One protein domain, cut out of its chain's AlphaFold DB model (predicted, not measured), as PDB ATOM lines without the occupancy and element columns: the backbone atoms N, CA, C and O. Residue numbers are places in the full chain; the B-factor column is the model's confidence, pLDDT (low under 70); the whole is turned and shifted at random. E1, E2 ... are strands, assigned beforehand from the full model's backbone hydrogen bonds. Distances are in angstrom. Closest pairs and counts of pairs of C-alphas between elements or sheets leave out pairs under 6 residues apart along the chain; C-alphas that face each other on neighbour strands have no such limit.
ATOM      1  N   ASN A 103      38.557 -17.082   2.096       65.69
ATOM      2  CA  ASN A 103      37.543 -17.677   1.204       65.69
ATOM      3  C   ASN A 103      37.712 -17.405  -0.309       65.69
ATOM      4  O   ASN A 103      36.762 -17.607  -1.076       65.69
ATOM      5  N   LYS A 104      38.907 -17.009  -0.765       78.44
ATOM      6  CA  LYS A 104      39.270 -16.900  -2.191       78.44
ATOM      7  C   LYS A 104      40.365 -17.900  -2.583       78.44
ATOM      8  O   LYS A 104      41.037 -18.489  -1.739       78.44
ATOM      9  N   TRP A 105      40.533 -18.090  -3.891       85.00
ATOM     10  CA  TRP A 105      41.690 -18.777  -4.465       85.00
ATOM     11  C   TRP A 105      42.902 -17.844  -4.471       85.00
ATOM     12  O   TRP A 105      42.826 -16.749  -5.024       85.00
ATOM     13  N   ILE A 106      44.016 -18.287  -3.889       84.88
ATOM     14  CA  ILE A 106      45.264 -17.521  -3.794       84.88
ATOM     15  C   ILE A 106      46.363 -18.277  -4.545       84.88
ATOM     16  O   ILE A 106      46.522 -19.487  -4.370       84.88
ATOM     17  N   GLU A 107      47.140 -17.580  -5.373       84.81
ATOM     18  CA  GLU A 107      48.301 -18.167  -6.044       84.81
ATOM     19  C   GLU A 107      49.458 -18.358  -5.052       84.81
ATOM     20  O   GLU A 107      49.945 -17.407  -4.443       84.81
ATOM     21  N   ASN A 108      49.922 -19.598  -4.887       85.50
ATOM     22  CA  ASN A 108      51.113 -19.924  -4.113       85.50
ATOM     23  C   ASN A 108      52.288 -20.156  -5.073       85.50
ATOM     24  O   ASN A 108      52.617 -21.293  -5.434       85.50
ATOM     25  N   SER A 109      52.934 -19.061  -5.478       81.56
ATOM     26  CA  SER A 109      54.037 -19.063  -6.449       81.56
ATOM     27  C   SER A 109      55.203 -19.968  -6.028       81.56
ATOM     28  O   SER A 109      55.830 -20.591  -6.881       81.56
ATOM     29  N   ALA A 110      55.457 -20.115  -4.720       80.88
ATOM     30  CA  ALA A 110      56.516 -20.978  -4.186       80.88
ATOM     31  C   ALA A 110      56.264 -22.480  -4.421       80.88
ATOM     32  O   ALA A 110      57.212 -23.262  -4.474       80.88
ATOM     33  N   LYS A 111      54.999 -22.889  -4.577       82.69
ATOM     34  CA  LYS A 111      54.590 -24.270  -4.883       82.69
ATOM     35  C   LYS A 111      54.098 -24.463  -6.323       82.69
ATOM     36  O   LYS A 111      53.701 -25.570  -6.671       82.69
ATOM     37  N   GLN A 112      54.079 -23.402  -7.137       84.88
ATOM     38  CA  GLN A 112      53.486 -23.384  -8.485       84.88
ATOM     39  C   GLN A 112      52.045 -23.935  -8.524       84.88
ATOM     40  O   GLN A 112      51.643 -24.629  -9.460       84.88
ATOM     41  N   GLN A 113      51.264 -23.635  -7.484       88.50
ATOM     42  CA  GLN A 113      49.880 -24.082  -7.349       88.50
ATOM     43  C   GLN A 113      49.006 -22.961  -6.797       88.50
ATOM     44  O   GLN A 113      49.474 -22.118  -6.037       88.50
ATOM     45  N   TRP A 114      47.723 -22.986  -7.120       88.88
ATOM     46  CA  TRP A 114      46.724 -22.167  -6.445       88.88
ATOM     47  C   TRP A 114      46.169 -22.938  -5.249       88.88
ATOM     48  O   TRP A 114      46.001 -24.156  -5.317       88.88
ATOM     49  N   GLU A 115      45.884 -22.244  -4.153       89.44
ATOM     50  CA  GLU A 115      45.362 -22.809  -2.907       89.44
ATOM     51  C   GLU A 115      44.065 -22.085  -2.519       89.44
ATOM     52  O   GLU A 115      44.016 -20.857  -2.483       89.44
ATOM     53  N   TYR A 116      43.014 -22.846  -2.214       88.38
ATOM     54  CA  TYR A 116      41.782 -22.344  -1.613       88.38
ATOM     55  C   TYR A 116      41.842 -22.591  -0.110       88.38
ATOM     56  O   TYR A 116      41.987 -23.741   0.325       88.38
ATOM     57  N   ARG A 117      41.765 -21.517   0.677       85.38
ATOM     58  CA  ARG A 117      41.971 -21.560   2.128       85.38
ATOM     59  C   ARG A 117      40.704 -21.214   2.901       85.38
ATOM     60  O   ARG A 117      39.951 -20.329   2.493       85.38
ATOM     61  N   ASP A 118      40.487 -21.918   4.010       82.50
ATOM     62  CA  ASP A 118      39.431 -21.585   4.971       82.50
ATOM     63  C   ASP A 118      39.760 -20.308   5.770       82.50
ATOM     64  O   ASP A 118      40.835 -19.715   5.642       82.50
ATOM     65  N   ALA A 119      38.824 -19.884   6.623       74.88
ATOM     66  CA  ALA A 119      38.988 -18.724   7.501       74.88
ATOM     67  C   ALA A 119      40.094 -18.896   8.568       74.88
ATOM     68  O   ALA A 119      40.477 -17.933   9.228       74.88
ATOM     69  N   GLN A 120      40.617 -20.111   8.746       78.88
ATOM     70  CA  GLN A 120      41.727 -20.449   9.637       78.88
ATOM     71  C   GLN A 120      43.061 -20.577   8.871       78.88
ATOM     72  O   GLN A 120      44.101 -20.835   9.474       78.88
ATOM     73  N   GLY A 121      43.053 -20.372   7.549       78.69
ATOM     74  CA  GLY A 121      44.218 -20.457   6.675       78.69
ATOM     75  C   GLY A 121      44.578 -21.873   6.209       78.69
ATOM     76  O   GLY A 121      45.565 -22.014   5.479       78.69
ATOM     77  N   ASN A 122      43.818 -22.913   6.564       83.62
ATOM     78  CA  ASN A 122      44.074 -24.283   6.110       83.62
ATOM     79  C   ASN A 122      43.728 -24.430   4.627       83.62
ATOM     80  O   ASN A 122      42.713 -23.920   4.159       83.62
ATOM     81  N   VAL A 123      44.544 -25.176   3.880       85.31
ATOM     82  CA  VAL A 123      44.301 -25.447   2.456       85.31
ATOM     83  C   VAL A 123      43.227 -26.532   2.316       85.31
ATOM     84  O   VAL A 123      43.523 -27.719   2.449       85.31
ATOM     85  N   LEU A 124      41.989 -26.130   2.020       87.50
ATOM     86  CA  LEU A 124      40.871 -27.047   1.744       87.50
ATOM     87  C   LEU A 124      40.995 -27.691   0.357       87.50
ATOM     88  O   LEU A 124      40.624 -28.848   0.148       87.50
ATOM     89  N   ALA A 125      41.515 -26.935  -0.608       90.25
ATOM     90  CA  ALA A 125      41.728 -27.404  -1.967       90.25
ATOM     91  C   ALA A 125      42.965 -26.753  -2.592       90.25
ATOM     92  O   ALA A 125      43.339 -25.640  -2.228       90.25
ATOM     93  N   HIS A 126      43.592 -27.427  -3.551       91.38
ATOM     94  CA  HIS A 126      44.663 -26.848  -4.361       91.38
ATOM     95  C   HIS A 126      44.561 -27.308  -5.815       91.38
ATOM     96  O   HIS A 126      43.993 -28.365  -6.100       91.38
ATOM     97  N   MET A 127      45.099 -26.515  -6.739       91.75
ATOM     98  CA  MET A 127      45.178 -26.862  -8.158       91.75
ATOM     99  C   MET A 127      46.519 -26.457  -8.771       91.75
ATOM    100  O   MET A 127      47.086 -25.421  -8.423       91.75
ATOM    101  N   ASN A 128      47.006 -27.250  -9.715       90.75
ATOM    102  CA  ASN A 128      48.188 -26.968 -10.527       90.75
ATOM    103  C   ASN A 128      48.019 -27.606 -11.921       90.75
ATOM    104  O   ASN A 128      46.927 -28.033 -12.292       90.75
ATOM    105  N   ASN A 129      49.091 -27.683 -12.710       87.31
ATOM    106  CA  ASN A 129      49.042 -28.267 -14.056       87.31
ATOM    107  C   ASN A 129      48.634 -29.757 -14.044       87.31
ATOM    108  O   ASN A 129      47.957 -30.227 -14.960       87.31
ATOM    109  N   ASP A 130      49.029 -30.492 -13.002       88.62
ATOM    110  CA  ASP A 130      48.796 -31.928 -12.874       88.62
ATOM    111  C   ASP A 130      47.380 -32.257 -12.397       88.62
ATOM    112  O   ASP A 130      46.915 -33.370 -12.648       88.62
ATOM    113  N   GLY A 131      46.672 -31.326 -11.753       90.00
ATOM    114  CA  GLY A 131      45.241 -31.457 -11.494       90.00
ATOM    115  C   GLY A 131      44.659 -30.534 -10.426       90.00
ATOM    116  O   GLY A 131      45.215 -29.491 -10.094       90.00
ATOM    117  N   TYR A 132      43.514 -30.951  -9.885       92.19
ATOM    118  CA  TYR A 132      42.777 -30.281  -8.815       92.19
ATOM    119  C   TYR A 132      42.470 -31.283  -7.696       92.19
ATOM    120  O   TYR A 132      41.995 -32.388  -7.964       92.19
ATOM    121  N   TRP A 133      42.726 -30.906  -6.444       93.38
ATOM    122  CA  TRP A 133      42.508 -31.735  -5.259       93.38
ATOM    123  C   TRP A 133      41.668 -30.997  -4.223       93.38
ATOM    124  O   TRP A 133      41.886 -29.813  -3.973       93.38
ATOM    125  N   VAL A 134      40.765 -31.720  -3.558       90.62
ATOM    126  CA  VAL A 134      39.979 -31.231  -2.411       90.62
ATOM    127  C   VAL A 134      40.163 -32.214  -1.265       90.62
ATOM    128  O   VAL A 134      39.950 -33.410  -1.460       90.62
ATOM    129  N   ASN A 135      40.579 -31.731  -0.091       88.25
ATOM    130  CA  ASN A 135      40.914 -32.553   1.081       88.25
ATOM    131  C   ASN A 135      41.886 -33.714   0.762       88.25
ATOM    132  O   ASN A 135      41.747 -34.818   1.278       88.25
ATOM    133  N   GLY A 136      42.848 -33.478  -0.139       86.12
ATOM    134  CA  GLY A 136      43.826 -34.478  -0.594       86.12
ATOM    135  C   GLY A 136      43.338 -35.432  -1.695       86.12
ATOM    136  O   GLY A 136      44.158 -36.093  -2.328       86.12
ATOM    137  N   GLU A 137      42.040 -35.477  -2.004       90.12
ATOM    138  CA  GLU A 137      41.510 -36.301  -3.095       90.12
ATOM    139  C   GLU A 137      41.553 -35.569  -4.437       90.12
ATOM    140  O   GLU A 137      40.930 -34.513  -4.593       90.12
ATOM    141  N   LYS A 138      42.200 -36.177  -5.442       92.12
ATOM    142  CA  LYS A 138      42.191 -35.664  -6.817       92.12
ATOM    143  C   LYS A 138      40.784 -35.737  -7.404       92.12
ATOM    144  O   LYS A 138      40.154 -36.799  -7.402       92.12
ATOM    145  N   LYS A 139      40.294 -34.617  -7.926       92.12
ATOM    146  CA  LYS A 139      39.015 -34.521  -8.629       92.12
ATOM    147  C   LYS A 139      39.264 -34.557 -10.137       92.12
ATOM    148  O   LYS A 139      40.299 -34.117 -10.629       92.12
ATOM    149  N   PHE A 140      38.308 -35.131 -10.852       91.56
ATOM    150  CA  PHE A 140      38.334 -35.342 -12.298       91.56
ATOM    151  C   PHE A 140      37.068 -34.730 -12.894       91.56
ATOM    152  O   PHE A 140      36.068 -34.604 -12.181       91.56
ATOM    153  N   ASP A 141      37.097 -34.390 -14.180       90.69
ATOM    154  CA  ASP A 141      35.952 -33.866 -14.934       90.69
ATOM    155  C   ASP A 141      35.270 -32.707 -14.183       90.69
ATOM    156  O   ASP A 141      34.129 -32.782 -13.713       90.69
ATOM    157  N   THR A 142      36.060 -31.664 -13.925       89.69
ATOM    158  CA  THR A 142      35.666 -30.554 -13.056       89.69
ATOM    159  C   THR A 142      36.070 -29.219 -13.663       89.69
ATOM    160  O   THR A 142      37.254 -28.937 -13.837       89.69
ATOM    161  N   VAL A 143      35.070 -28.382 -13.949       88.62
ATOM    162  CA  VAL A 143      35.256 -26.953 -14.201       88.62
ATOM    163  C   VAL A 143      35.271 -26.232 -12.854       88.62
ATOM    164  O   VAL A 143      34.373 -26.411 -12.030       88.62
ATOM    165  N   LEU A 144      36.298 -25.423 -12.630       89.06
ATOM    166  CA  LEU A 144      36.523 -24.666 -11.407       89.06
ATOM    167  C   LEU A 144      36.533 -23.171 -11.730       89.06
ATOM    168  O   LEU A 144      37.353 -22.714 -12.524       89.06
ATOM    169  N   LYS A 145      35.639 -22.409 -11.098       87.19
ATOM    170  CA  LYS A 145      35.667 -20.942 -11.123       87.19
ATOM    171  C   LYS A 145      36.675 -20.450 -10.080       87.19
ATOM    172  O   LYS A 145      36.567 -20.824  -8.912       87.19
ATOM    173  N   VAL A 146      37.643 -19.642 -10.506       85.31
ATOM    174  CA  VAL A 146      38.768 -19.167  -9.672       85.31
ATOM    175  C   VAL A 146      38.669 -17.663  -9.413       85.31
ATOM    176  O   VAL A 146      38.881 -17.226  -8.286       85.31
ATOM    177  N   SER A 147      38.241 -16.899 -10.418       82.12
ATOM    178  CA  SER A 147      37.809 -15.497 -10.315       82.12
ATOM    179  C   SER A 147      36.494 -15.308 -11.082       82.12
ATOM    180  O   SER A 147      35.960 -16.266 -11.646       82.12
ATOM    181  N   ASP A 148      35.927 -14.098 -11.105       76.31
ATOM    182  CA  ASP A 148      34.661 -13.845 -11.812       76.31
ATOM    183  C   ASP A 148      34.723 -14.085 -13.327       76.31
ATOM    184  O   ASP A 148      33.727 -14.491 -13.932       76.31
ATOM    185  N   ASP A 149      35.912 -13.931 -13.902       78.25
ATOM    186  CA  ASP A 149      36.248 -14.069 -15.315       78.25
ATOM    187  C   ASP A 149      37.015 -15.362 -15.666       78.25
ATOM    188  O   ASP A 149      36.975 -15.786 -16.823       78.25
ATOM    189  N   LYS A 150      37.682 -16.025 -14.705       86.12
ATOM    190  CA  LYS A 150      38.526 -17.208 -14.970       86.12
ATOM    191  C   LYS A 150      37.914 -18.513 -14.480       86.12
ATOM    192  O   LYS A 150      37.701 -18.737 -13.284       86.12
ATOM    193  N   TYR A 151      37.741 -19.415 -15.438       90.00
ATOM    194  CA  TYR A 151      37.348 -20.805 -15.243       90.00
ATOM    195  C   TYR A 151      38.490 -21.701 -15.716       90.00
ATOM    196  O   TYR A 151      39.071 -21.439 -16.763       90.00
ATOM    197  N   TYR A 152      38.785 -22.773 -14.992       91.12
ATOM    198  CA  TYR A 152      39.791 -23.774 -15.357       91.12
ATOM    199  C   TYR A 152      39.105 -25.135 -15.477       91.12
ATOM    200  O   TYR A 152      38.270 -25.468 -14.637       91.12
ATOM    201  N   TYR A 153      39.420 -25.922 -16.511       92.00
ATOM    202  CA  TYR A 153      38.866 -27.270 -16.674       92.00
ATOM    203  C   TYR A 153      39.942 -28.328 -16.440       92.00
ATOM    204  O   TYR A 153      40.967 -28.354 -17.122       92.00
ATOM    205  N   PHE A 154      39.667 -29.211 -15.484       91.56
ATOM    206  CA  PHE A 154      40.470 -30.383 -15.168       91.56
ATOM    207  C   PHE A 154      39.819 -31.604 -15.804       91.56
ATOM    208  O   PHE A 154      38.651 -31.899 -15.536       91.56
ATOM    209  N   GLY A 155      40.578 -32.283 -16.667       88.44
ATOM    210  CA  GLY A 155      40.079 -33.364 -17.510       88.44
ATOM    211  C   GLY A 155      39.507 -34.554 -16.736       88.44
ATOM    212  O   GLY A 155      39.598 -34.660 -15.513       88.44
ATOM    213  N   ASP A 156      38.903 -35.488 -17.458       88.62
ATOM    214  CA  ASP A 156      38.399 -36.725 -16.868       88.62
ATOM    215  C   ASP A 156      39.542 -37.697 -16.484       88.62
ATOM    216  O   ASP A 156      40.733 -37.366 -16.515       88.62
ATOM    217  N   LYS A 157      39.190 -38.935 -16.117       87.38
ATOM    218  CA  LYS A 157      40.184 -39.977 -15.807       87.38
ATOM    219  C   LYS A 157      41.056 -40.366 -17.006       87.38
ATOM    220  O   LYS A 157      42.191 -40.776 -16.784       87.38
ATOM    221  N   SER A 158      40.573 -40.235 -18.246       85.00
ATOM    222  CA  SER A 158      41.371 -40.527 -19.450       85.00
ATOM    223  C   SER A 158      42.478 -39.491 -19.673       85.00
ATOM    224  O   SER A 158      43.553 -39.830 -20.158       85.00
ATOM    225  N   LEU A 159      42.245 -38.257 -19.221       86.12
ATOM    226  CA  LEU A 159      43.209 -37.153 -19.194       86.12
ATOM    227  C   LEU A 159      43.917 -37.027 -17.830       86.12
ATOM    228  O   LEU A 159      44.491 -35.986 -17.514       86.12
ATOM    229  N   ASN A 160      43.849 -38.072 -16.994       88.81
ATOM    230  CA  ASN A 160      44.431 -38.142 -15.650       88.81
ATOM    231  C   ASN A 160      44.094 -36.938 -14.737       88.81
ATOM    232  O   ASN A 160      44.848 -36.627 -13.816       88.81
ATOM    233  N   GLY A 161      42.978 -36.237 -14.957       87.81
ATOM    234  CA  GLY A 161      42.629 -35.045 -14.174       87.81
ATOM    235  C   GLY A 161      43.509 -33.817 -14.429       87.81
ATOM    236  O   GLY A 161      43.453 -32.889 -13.628       87.81
ATOM    237  N   GLN A 162      44.336 -33.807 -15.481       91.31
ATOM    238  CA  GLN A 162      45.248 -32.697 -15.781       91.31
ATOM    239  C   GLN A 162      44.505 -31.431 -16.222       91.31
ATOM    240  O   GLN A 162      43.393 -31.491 -16.760       91.31
ATOM    241  N   LEU A 163      45.148 -30.279 -16.017       91.69
ATOM    242  CA  LEU A 163      44.654 -28.991 -16.487       91.69
ATOM    243  C   LEU A 163      44.733 -28.910 -18.016       91.69
ATOM    244  O   LEU A 163      45.800 -29.080 -18.610       91.69
ATOM    245  N   ILE A 164      43.609 -28.619 -18.664       90.81
ATOM    246  CA  ILE A 164      43.525 -28.607 -20.126       90.81
ATOM    247  C   ILE A 164      44.134 -27.321 -20.690       90.81
ATOM    248  O   ILE A 164      43.691 -26.225 -20.356       90.81
ATOM    249  N   ARG A 165      45.142 -27.455 -21.564       90.56
ATOM    250  CA  ARG A 165      45.904 -26.335 -22.143       90.56
ATOM    251  C   ARG A 165      46.069 -26.441 -23.651       90.56
ATOM    252  O   ARG A 165      46.405 -27.505 -24.166       90.56
ATOM    253  N   ASN A 166      45.849 -25.322 -24.340       89.94
ATOM    254  CA  ASN A 166      45.841 -25.164 -25.803       89.94
ATOM    255  C   ASN A 166      45.020 -26.224 -26.566       89.94
ATOM    256  O   ASN A 166      45.255 -26.461 -27.754       89.94
ATOM    257  N   ASN A 167      44.062 -26.874 -25.903       90.25
ATOM    258  CA  ASN A 167      43.376 -28.051 -26.418       90.25
ATOM    259  C   ASN A 167      41.908 -28.083 -25.983       90.25
ATOM    260  O   ASN A 167      41.523 -27.482 -24.980       90.25
ATOM    261  N   TRP A 168      41.102 -28.815 -26.746       92.88
ATOM    262  CA  TRP A 168      39.726 -29.146 -26.409       92.88
ATOM    263  C   TRP A 168      39.675 -30.436 -25.590       92.88
ATOM    264  O   TRP A 168      40.298 -31.436 -25.947       92.88
ATOM    265  N   ALA A 169      38.852 -30.451 -24.549       90.88
ATOM    266  CA  ALA A 169      38.527 -31.661 -23.806       90.88
ATOM    267  C   ALA A 169      37.030 -31.711 -23.489       90.88
ATOM    268  O   ALA A 169      36.394 -30.677 -23.282       90.88
ATOM    269  N   TYR A 170      36.465 -32.916 -23.474       90.75
ATOM    270  CA  TYR A 170      35.054 -33.130 -23.175       90.75
ATOM    271  C   TYR A 170      34.854 -33.351 -21.675       90.75
ATOM    272  O   TYR A 170      35.602 -34.104 -21.052       90.75
ATOM    273  N   SER A 171      33.842 -32.698 -21.115       90.56
ATOM    274  CA  SER A 171      33.291 -32.960 -19.793       90.56
ATOM    275  C   SER A 171      32.110 -33.908 -19.940       90.56
ATOM    276  O   SER A 171      31.080 -33.555 -20.521       90.56
ATOM    277  N   THR A 172      32.242 -35.119 -19.403       85.25
ATOM    278  CA  THR A 172      31.136 -36.085 -19.331       85.25
ATOM    279  C   THR A 172      30.108 -35.668 -18.280       85.25
ATOM    280  O   THR A 172      28.917 -35.934 -18.449       85.25
ATOM    281  N   LYS A 173      30.543 -34.947 -17.243       86.75
ATOM    282  CA  LYS A 173      29.703 -34.384 -16.184       86.75
ATOM    283  C   LYS A 173      28.821 -33.236 -16.678       86.75
ATOM    284  O   LYS A 173      27.627 -33.231 -16.400       86.75
ATOM    285  N   GLU A 174      29.383 -32.275 -17.412       86.88
ATOM    286  CA  GLU A 174      28.626 -31.130 -17.943       86.88
ATOM    287  C   GLU A 174      28.017 -31.385 -19.329       86.88
ATOM    288  O   GLU A 174      27.140 -30.632 -19.756       86.88
ATOM    289  N   GLN A 175      28.462 -32.437 -20.029       88.50
ATOM    290  CA  GLN A 175      28.128 -32.739 -21.428       88.50
ATOM    291  C   GLN A 175      28.552 -31.616 -22.400       88.50
ATOM    292  O   GLN A 175      27.853 -31.310 -23.372       88.50
ATOM    293  N   LYS A 176      29.712 -30.996 -22.143       91.06
ATOM    294  CA  LYS A 176      30.274 -29.874 -22.918       91.06
ATOM    295  C   LYS A 176      31.725 -30.140 -23.295       91.06
ATOM    296  O   LYS A 176      32.446 -30.815 -22.573       91.06
ATOM    297  N   TRP A 177      32.175 -29.553 -24.391       92.12
ATOM    298  CA  TRP A 177      33.593 -29.374 -24.677       92.12
ATOM    299  C   TRP A 177      34.075 -28.051 -24.083       92.12
ATOM    300  O   TRP A 177      33.385 -27.041 -24.215       92.12
ATOM    301  N   HIS A 178      35.274 -28.041 -23.509       92.94
ATOM    302  CA  HIS A 178      35.963 -26.844 -23.025       92.94
ATOM    303  C   HIS A 178      37.331 -26.721 -23.704       92.94
ATOM    304  O   HIS A 178      38.051 -27.716 -23.818       92.94
ATOM    305  N   TYR A 179      37.680 -25.517 -24.156       93.06
ATOM    306  CA  TYR A 179      38.995 -25.186 -24.706       93.06
ATOM    307  C   TYR A 179      39.766 -24.321 -23.713       93.06
ATOM    308  O   TYR A 179      39.378 -23.175 -23.463       93.06
ATOM    309  N   GLY A 180      40.854 -24.865 -23.170       90.94
ATOM    310  CA  GLY A 180      41.784 -24.117 -22.326       90.94
ATOM    311  C   GLY A 180      42.859 -23.414 -23.156       90.94
ATOM    312  O   GLY A 180      43.376 -23.994 -24.111       90.94
ATOM    313  N   GLN A 181      43.222 -22.182 -22.794       91.19
ATOM    314  CA  GLN A 181      44.408 -21.488 -23.317       91.19
ATOM    315  C   GLN A 181      45.709 -22.033 -22.706       91.19
ATOM    316  O   GLN A 181      45.709 -23.038 -22.000       91.19
ATOM    317  N   ASN A 182      46.841 -21.400 -23.016       89.00
ATOM    318  CA  ASN A 182      48.169 -21.832 -22.579       89.00
ATOM    319  C   ASN A 182      48.353 -21.813 -21.051       89.00
ATOM    320  O   ASN A 182      49.104 -22.618 -20.509       89.00
ATOM    321  N   ASP A 183      47.655 -20.919 -20.356       87.31
ATOM    322  CA  ASP A 183      47.592 -20.843 -18.893       87.31
ATOM    323  C   ASP A 183      46.636 -21.891 -18.282       87.31
ATOM    324  O   ASP A 183      46.795 -22.290 -17.127       87.31
ATOM    325  N   GLY A 184      45.705 -22.421 -19.078       86.12
ATOM    326  CA  GLY A 184      44.648 -23.360 -18.690       86.12
ATOM    327  C   GLY A 184      43.273 -22.715 -18.504       86.12
ATOM    328  O   GLY A 184      42.313 -23.420 -18.189       86.12
ATOM    329  N   THR A 185      43.154 -21.401 -18.717       90.12
ATOM    330  CA  THR A 185      41.874 -20.694 -18.620       90.12
ATOM    331  C   THR A 185      40.958 -21.136 -19.760       90.12
ATOM    332  O   THR A 185      41.336 -21.108 -20.934       90.12
ATOM    333  N   VAL A 186      39.739 -21.556 -19.430       91.38
ATOM    334  CA  VAL A 186      38.699 -21.965 -20.379       91.38
ATOM    335  C   VAL A 186      38.172 -20.730 -21.092       91.38
ATOM    336  O   VAL A 186      37.407 -19.949 -20.530       91.38
ATOM    337  N   VAL A 187      38.551 -20.572 -22.358       91.69
ATOM    338  CA  VAL A 187      38.126 -19.426 -23.177       91.69
ATOM    339  C   VAL A 187      37.063 -19.770 -24.197       91.69
ATOM    340  O   VAL A 187      36.407 -18.857 -24.684       91.69
ATOM    341  N   SER A 188      36.863 -21.051 -24.510       92.81
ATOM    342  CA  SER A 188      35.734 -21.484 -25.331       92.81
ATOM    343  C   SER A 188      35.013 -22.663 -24.694       92.81
ATOM    344  O   SER A 188      35.637 -23.536 -24.094       92.81
ATOM    345  N   THR A 189      33.694 -22.709 -24.844       92.44
ATOM    346  CA  THR A 189      32.855 -23.840 -24.431       92.44
ATOM    347  C   THR A 189      31.852 -24.144 -25.538       92.44
ATOM    348  O   THR A 189      31.191 -23.234 -26.030       92.44
ATOM    349  N   LEU A 190      31.731 -25.411 -25.933       92.31
ATOM    350  CA  LEU A 190      30.752 -25.886 -26.915       92.31
ATOM    351  C   LEU A 190      29.850 -26.933 -26.255       92.31
ATOM    352  O   LEU A 190      30.333 -27.938 -25.739       92.31
ATOM    353  N   SER A 191      28.539 -26.726 -26.291       91.69
ATOM    354  CA  SER A 191      27.541 -27.672 -25.785       91.69
ATOM    355  C   SER A 191      26.366 -27.791 -26.754       91.69
ATOM    356  O   SER A 191      26.274 -27.055 -27.735       91.69
ATOM    357  N   LYS A 192      25.412 -28.679 -26.452       87.94
ATOM    358  CA  LYS A 192      24.118 -28.744 -27.157       87.94
ATOM    359  C   LYS A 192      23.393 -27.383 -27.211       87.94
ATOM    360  O   LYS A 192      22.660 -27.104 -28.156       87.94
TER     361      LYS A 192
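Overview. This is residues 103 to 192 of the 895 residues of a protein of Facklamia sp. 252 (UniProt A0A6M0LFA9). Three antiparallel sheets follow one another along an elongated body: a strongly twisted five-stranded sheet, E1 to E5, at one end, the two-stranded hairpin E6 and E7 in the middle, and a three-stranded sheet, E8 to E10, at the other end. The hairpin E6 and E7 and the sheet E8 E9 E10 make a small sandwich with crossed strands, while E5 runs on into E6 with a sharp turn that joins the five-stranded sheet to it. The printed part has 90 residues with ten named strands, E1 to E10 in chain order, and no named helix; the class is all strand, and the strands hold 46 residues. The sheet orders are E1 - E2 - E3 - E4 - E5, E6 - E7 and E8 - E9 - E10. The whole is compact, with a radius of gyration of the C-alphas of 12.8 A, and spans 41 by 24 by 22 A.

Arrangement. E1, residues 105 to 108, E2, residues 113 to 117, E3, residues 123 to 128, E4, residues 131 to 134, and E5, residues 137 to 139, form a meander, each strand the antiparallel neighbour of the one before. E1 and E5 are its edge strands, and from edge to edge the strands' lines turn by 113 degrees. In the hairpin E1 and E2, N 106 and O 115 are within hydrogen-bond range at 2.9 A. In the hairpin E2 and E3, N 114 and O 127 are 2.8 A apart. In the hairpin E3 and E4, whose directions differ by 174 degrees, N 133 and O 126 are 2.9 A apart. In the hairpin E4 and E5, N 139 and O 132 are 2.8 A apart. E5 runs on at 88 degrees into E6, residues 142 to 145, and the two meet only through their link. E6 forms a hairpin with E7, residues 151 to 154, where N 144 and O 152 are 2.8 A apart. The closest C-alphas of E4 and E7, those of Gly 131 and Phe 154, are 6.1 A apart, while E1, E2 and E3 are apart from both E6 and E7. E8, residues 167 to 171, E9, residues 176 to 180, and E10, residues 186 to 191, form a second meander. N 169 and O 178 are 2.9 A apart in the hairpin E8 and E9, and N 177 and O 190 are 2.8 A apart in the hairpin E9 and E10. This sheet and the sheet of E6 and E7 form a sandwich, two sheets face to face: their best planes are 31 degrees apart, and their strands stand at 66 degrees to each other. The closest C-alphas of E7 and E10, those of Tyr 151 and Val 186, are 5.4 A apart; those of E7 and E9, Tyr 153 and His 178, are 7.0 A apart. E7 and E8 are near each other, with 6 pairs of C-alphas within 10 A.

Along the chain. E1 begins at C-alpha 105, at (41.690, -18.777, -4.465), and measures 9.5 A from first to last C-alpha. E2 measures 12.6 A, E3 13.6 A, E4 10.5 A and E5 6.3 A. E6, 9.8 A long, begins at C-alpha 142, at (35.666, -30.554, -13.056), and E7 measures 10.1 A. E8 measures 13.0 A, E9 12.9 A and E10 13.6 A, ending at C-alpha 191, at (27.541, -27.672, -25.785).

Size, cuts and confidence. The two C-alphas farthest apart, those of Gln 120 and Lys 192, are 41.6 A apart. The printed part has no cut. The link from E7 to E8, residues 155 to 166, is long, and the other links between named strands are tight. The mean pLDDT of the printed part is 87.8, and only residue 103 is under 70.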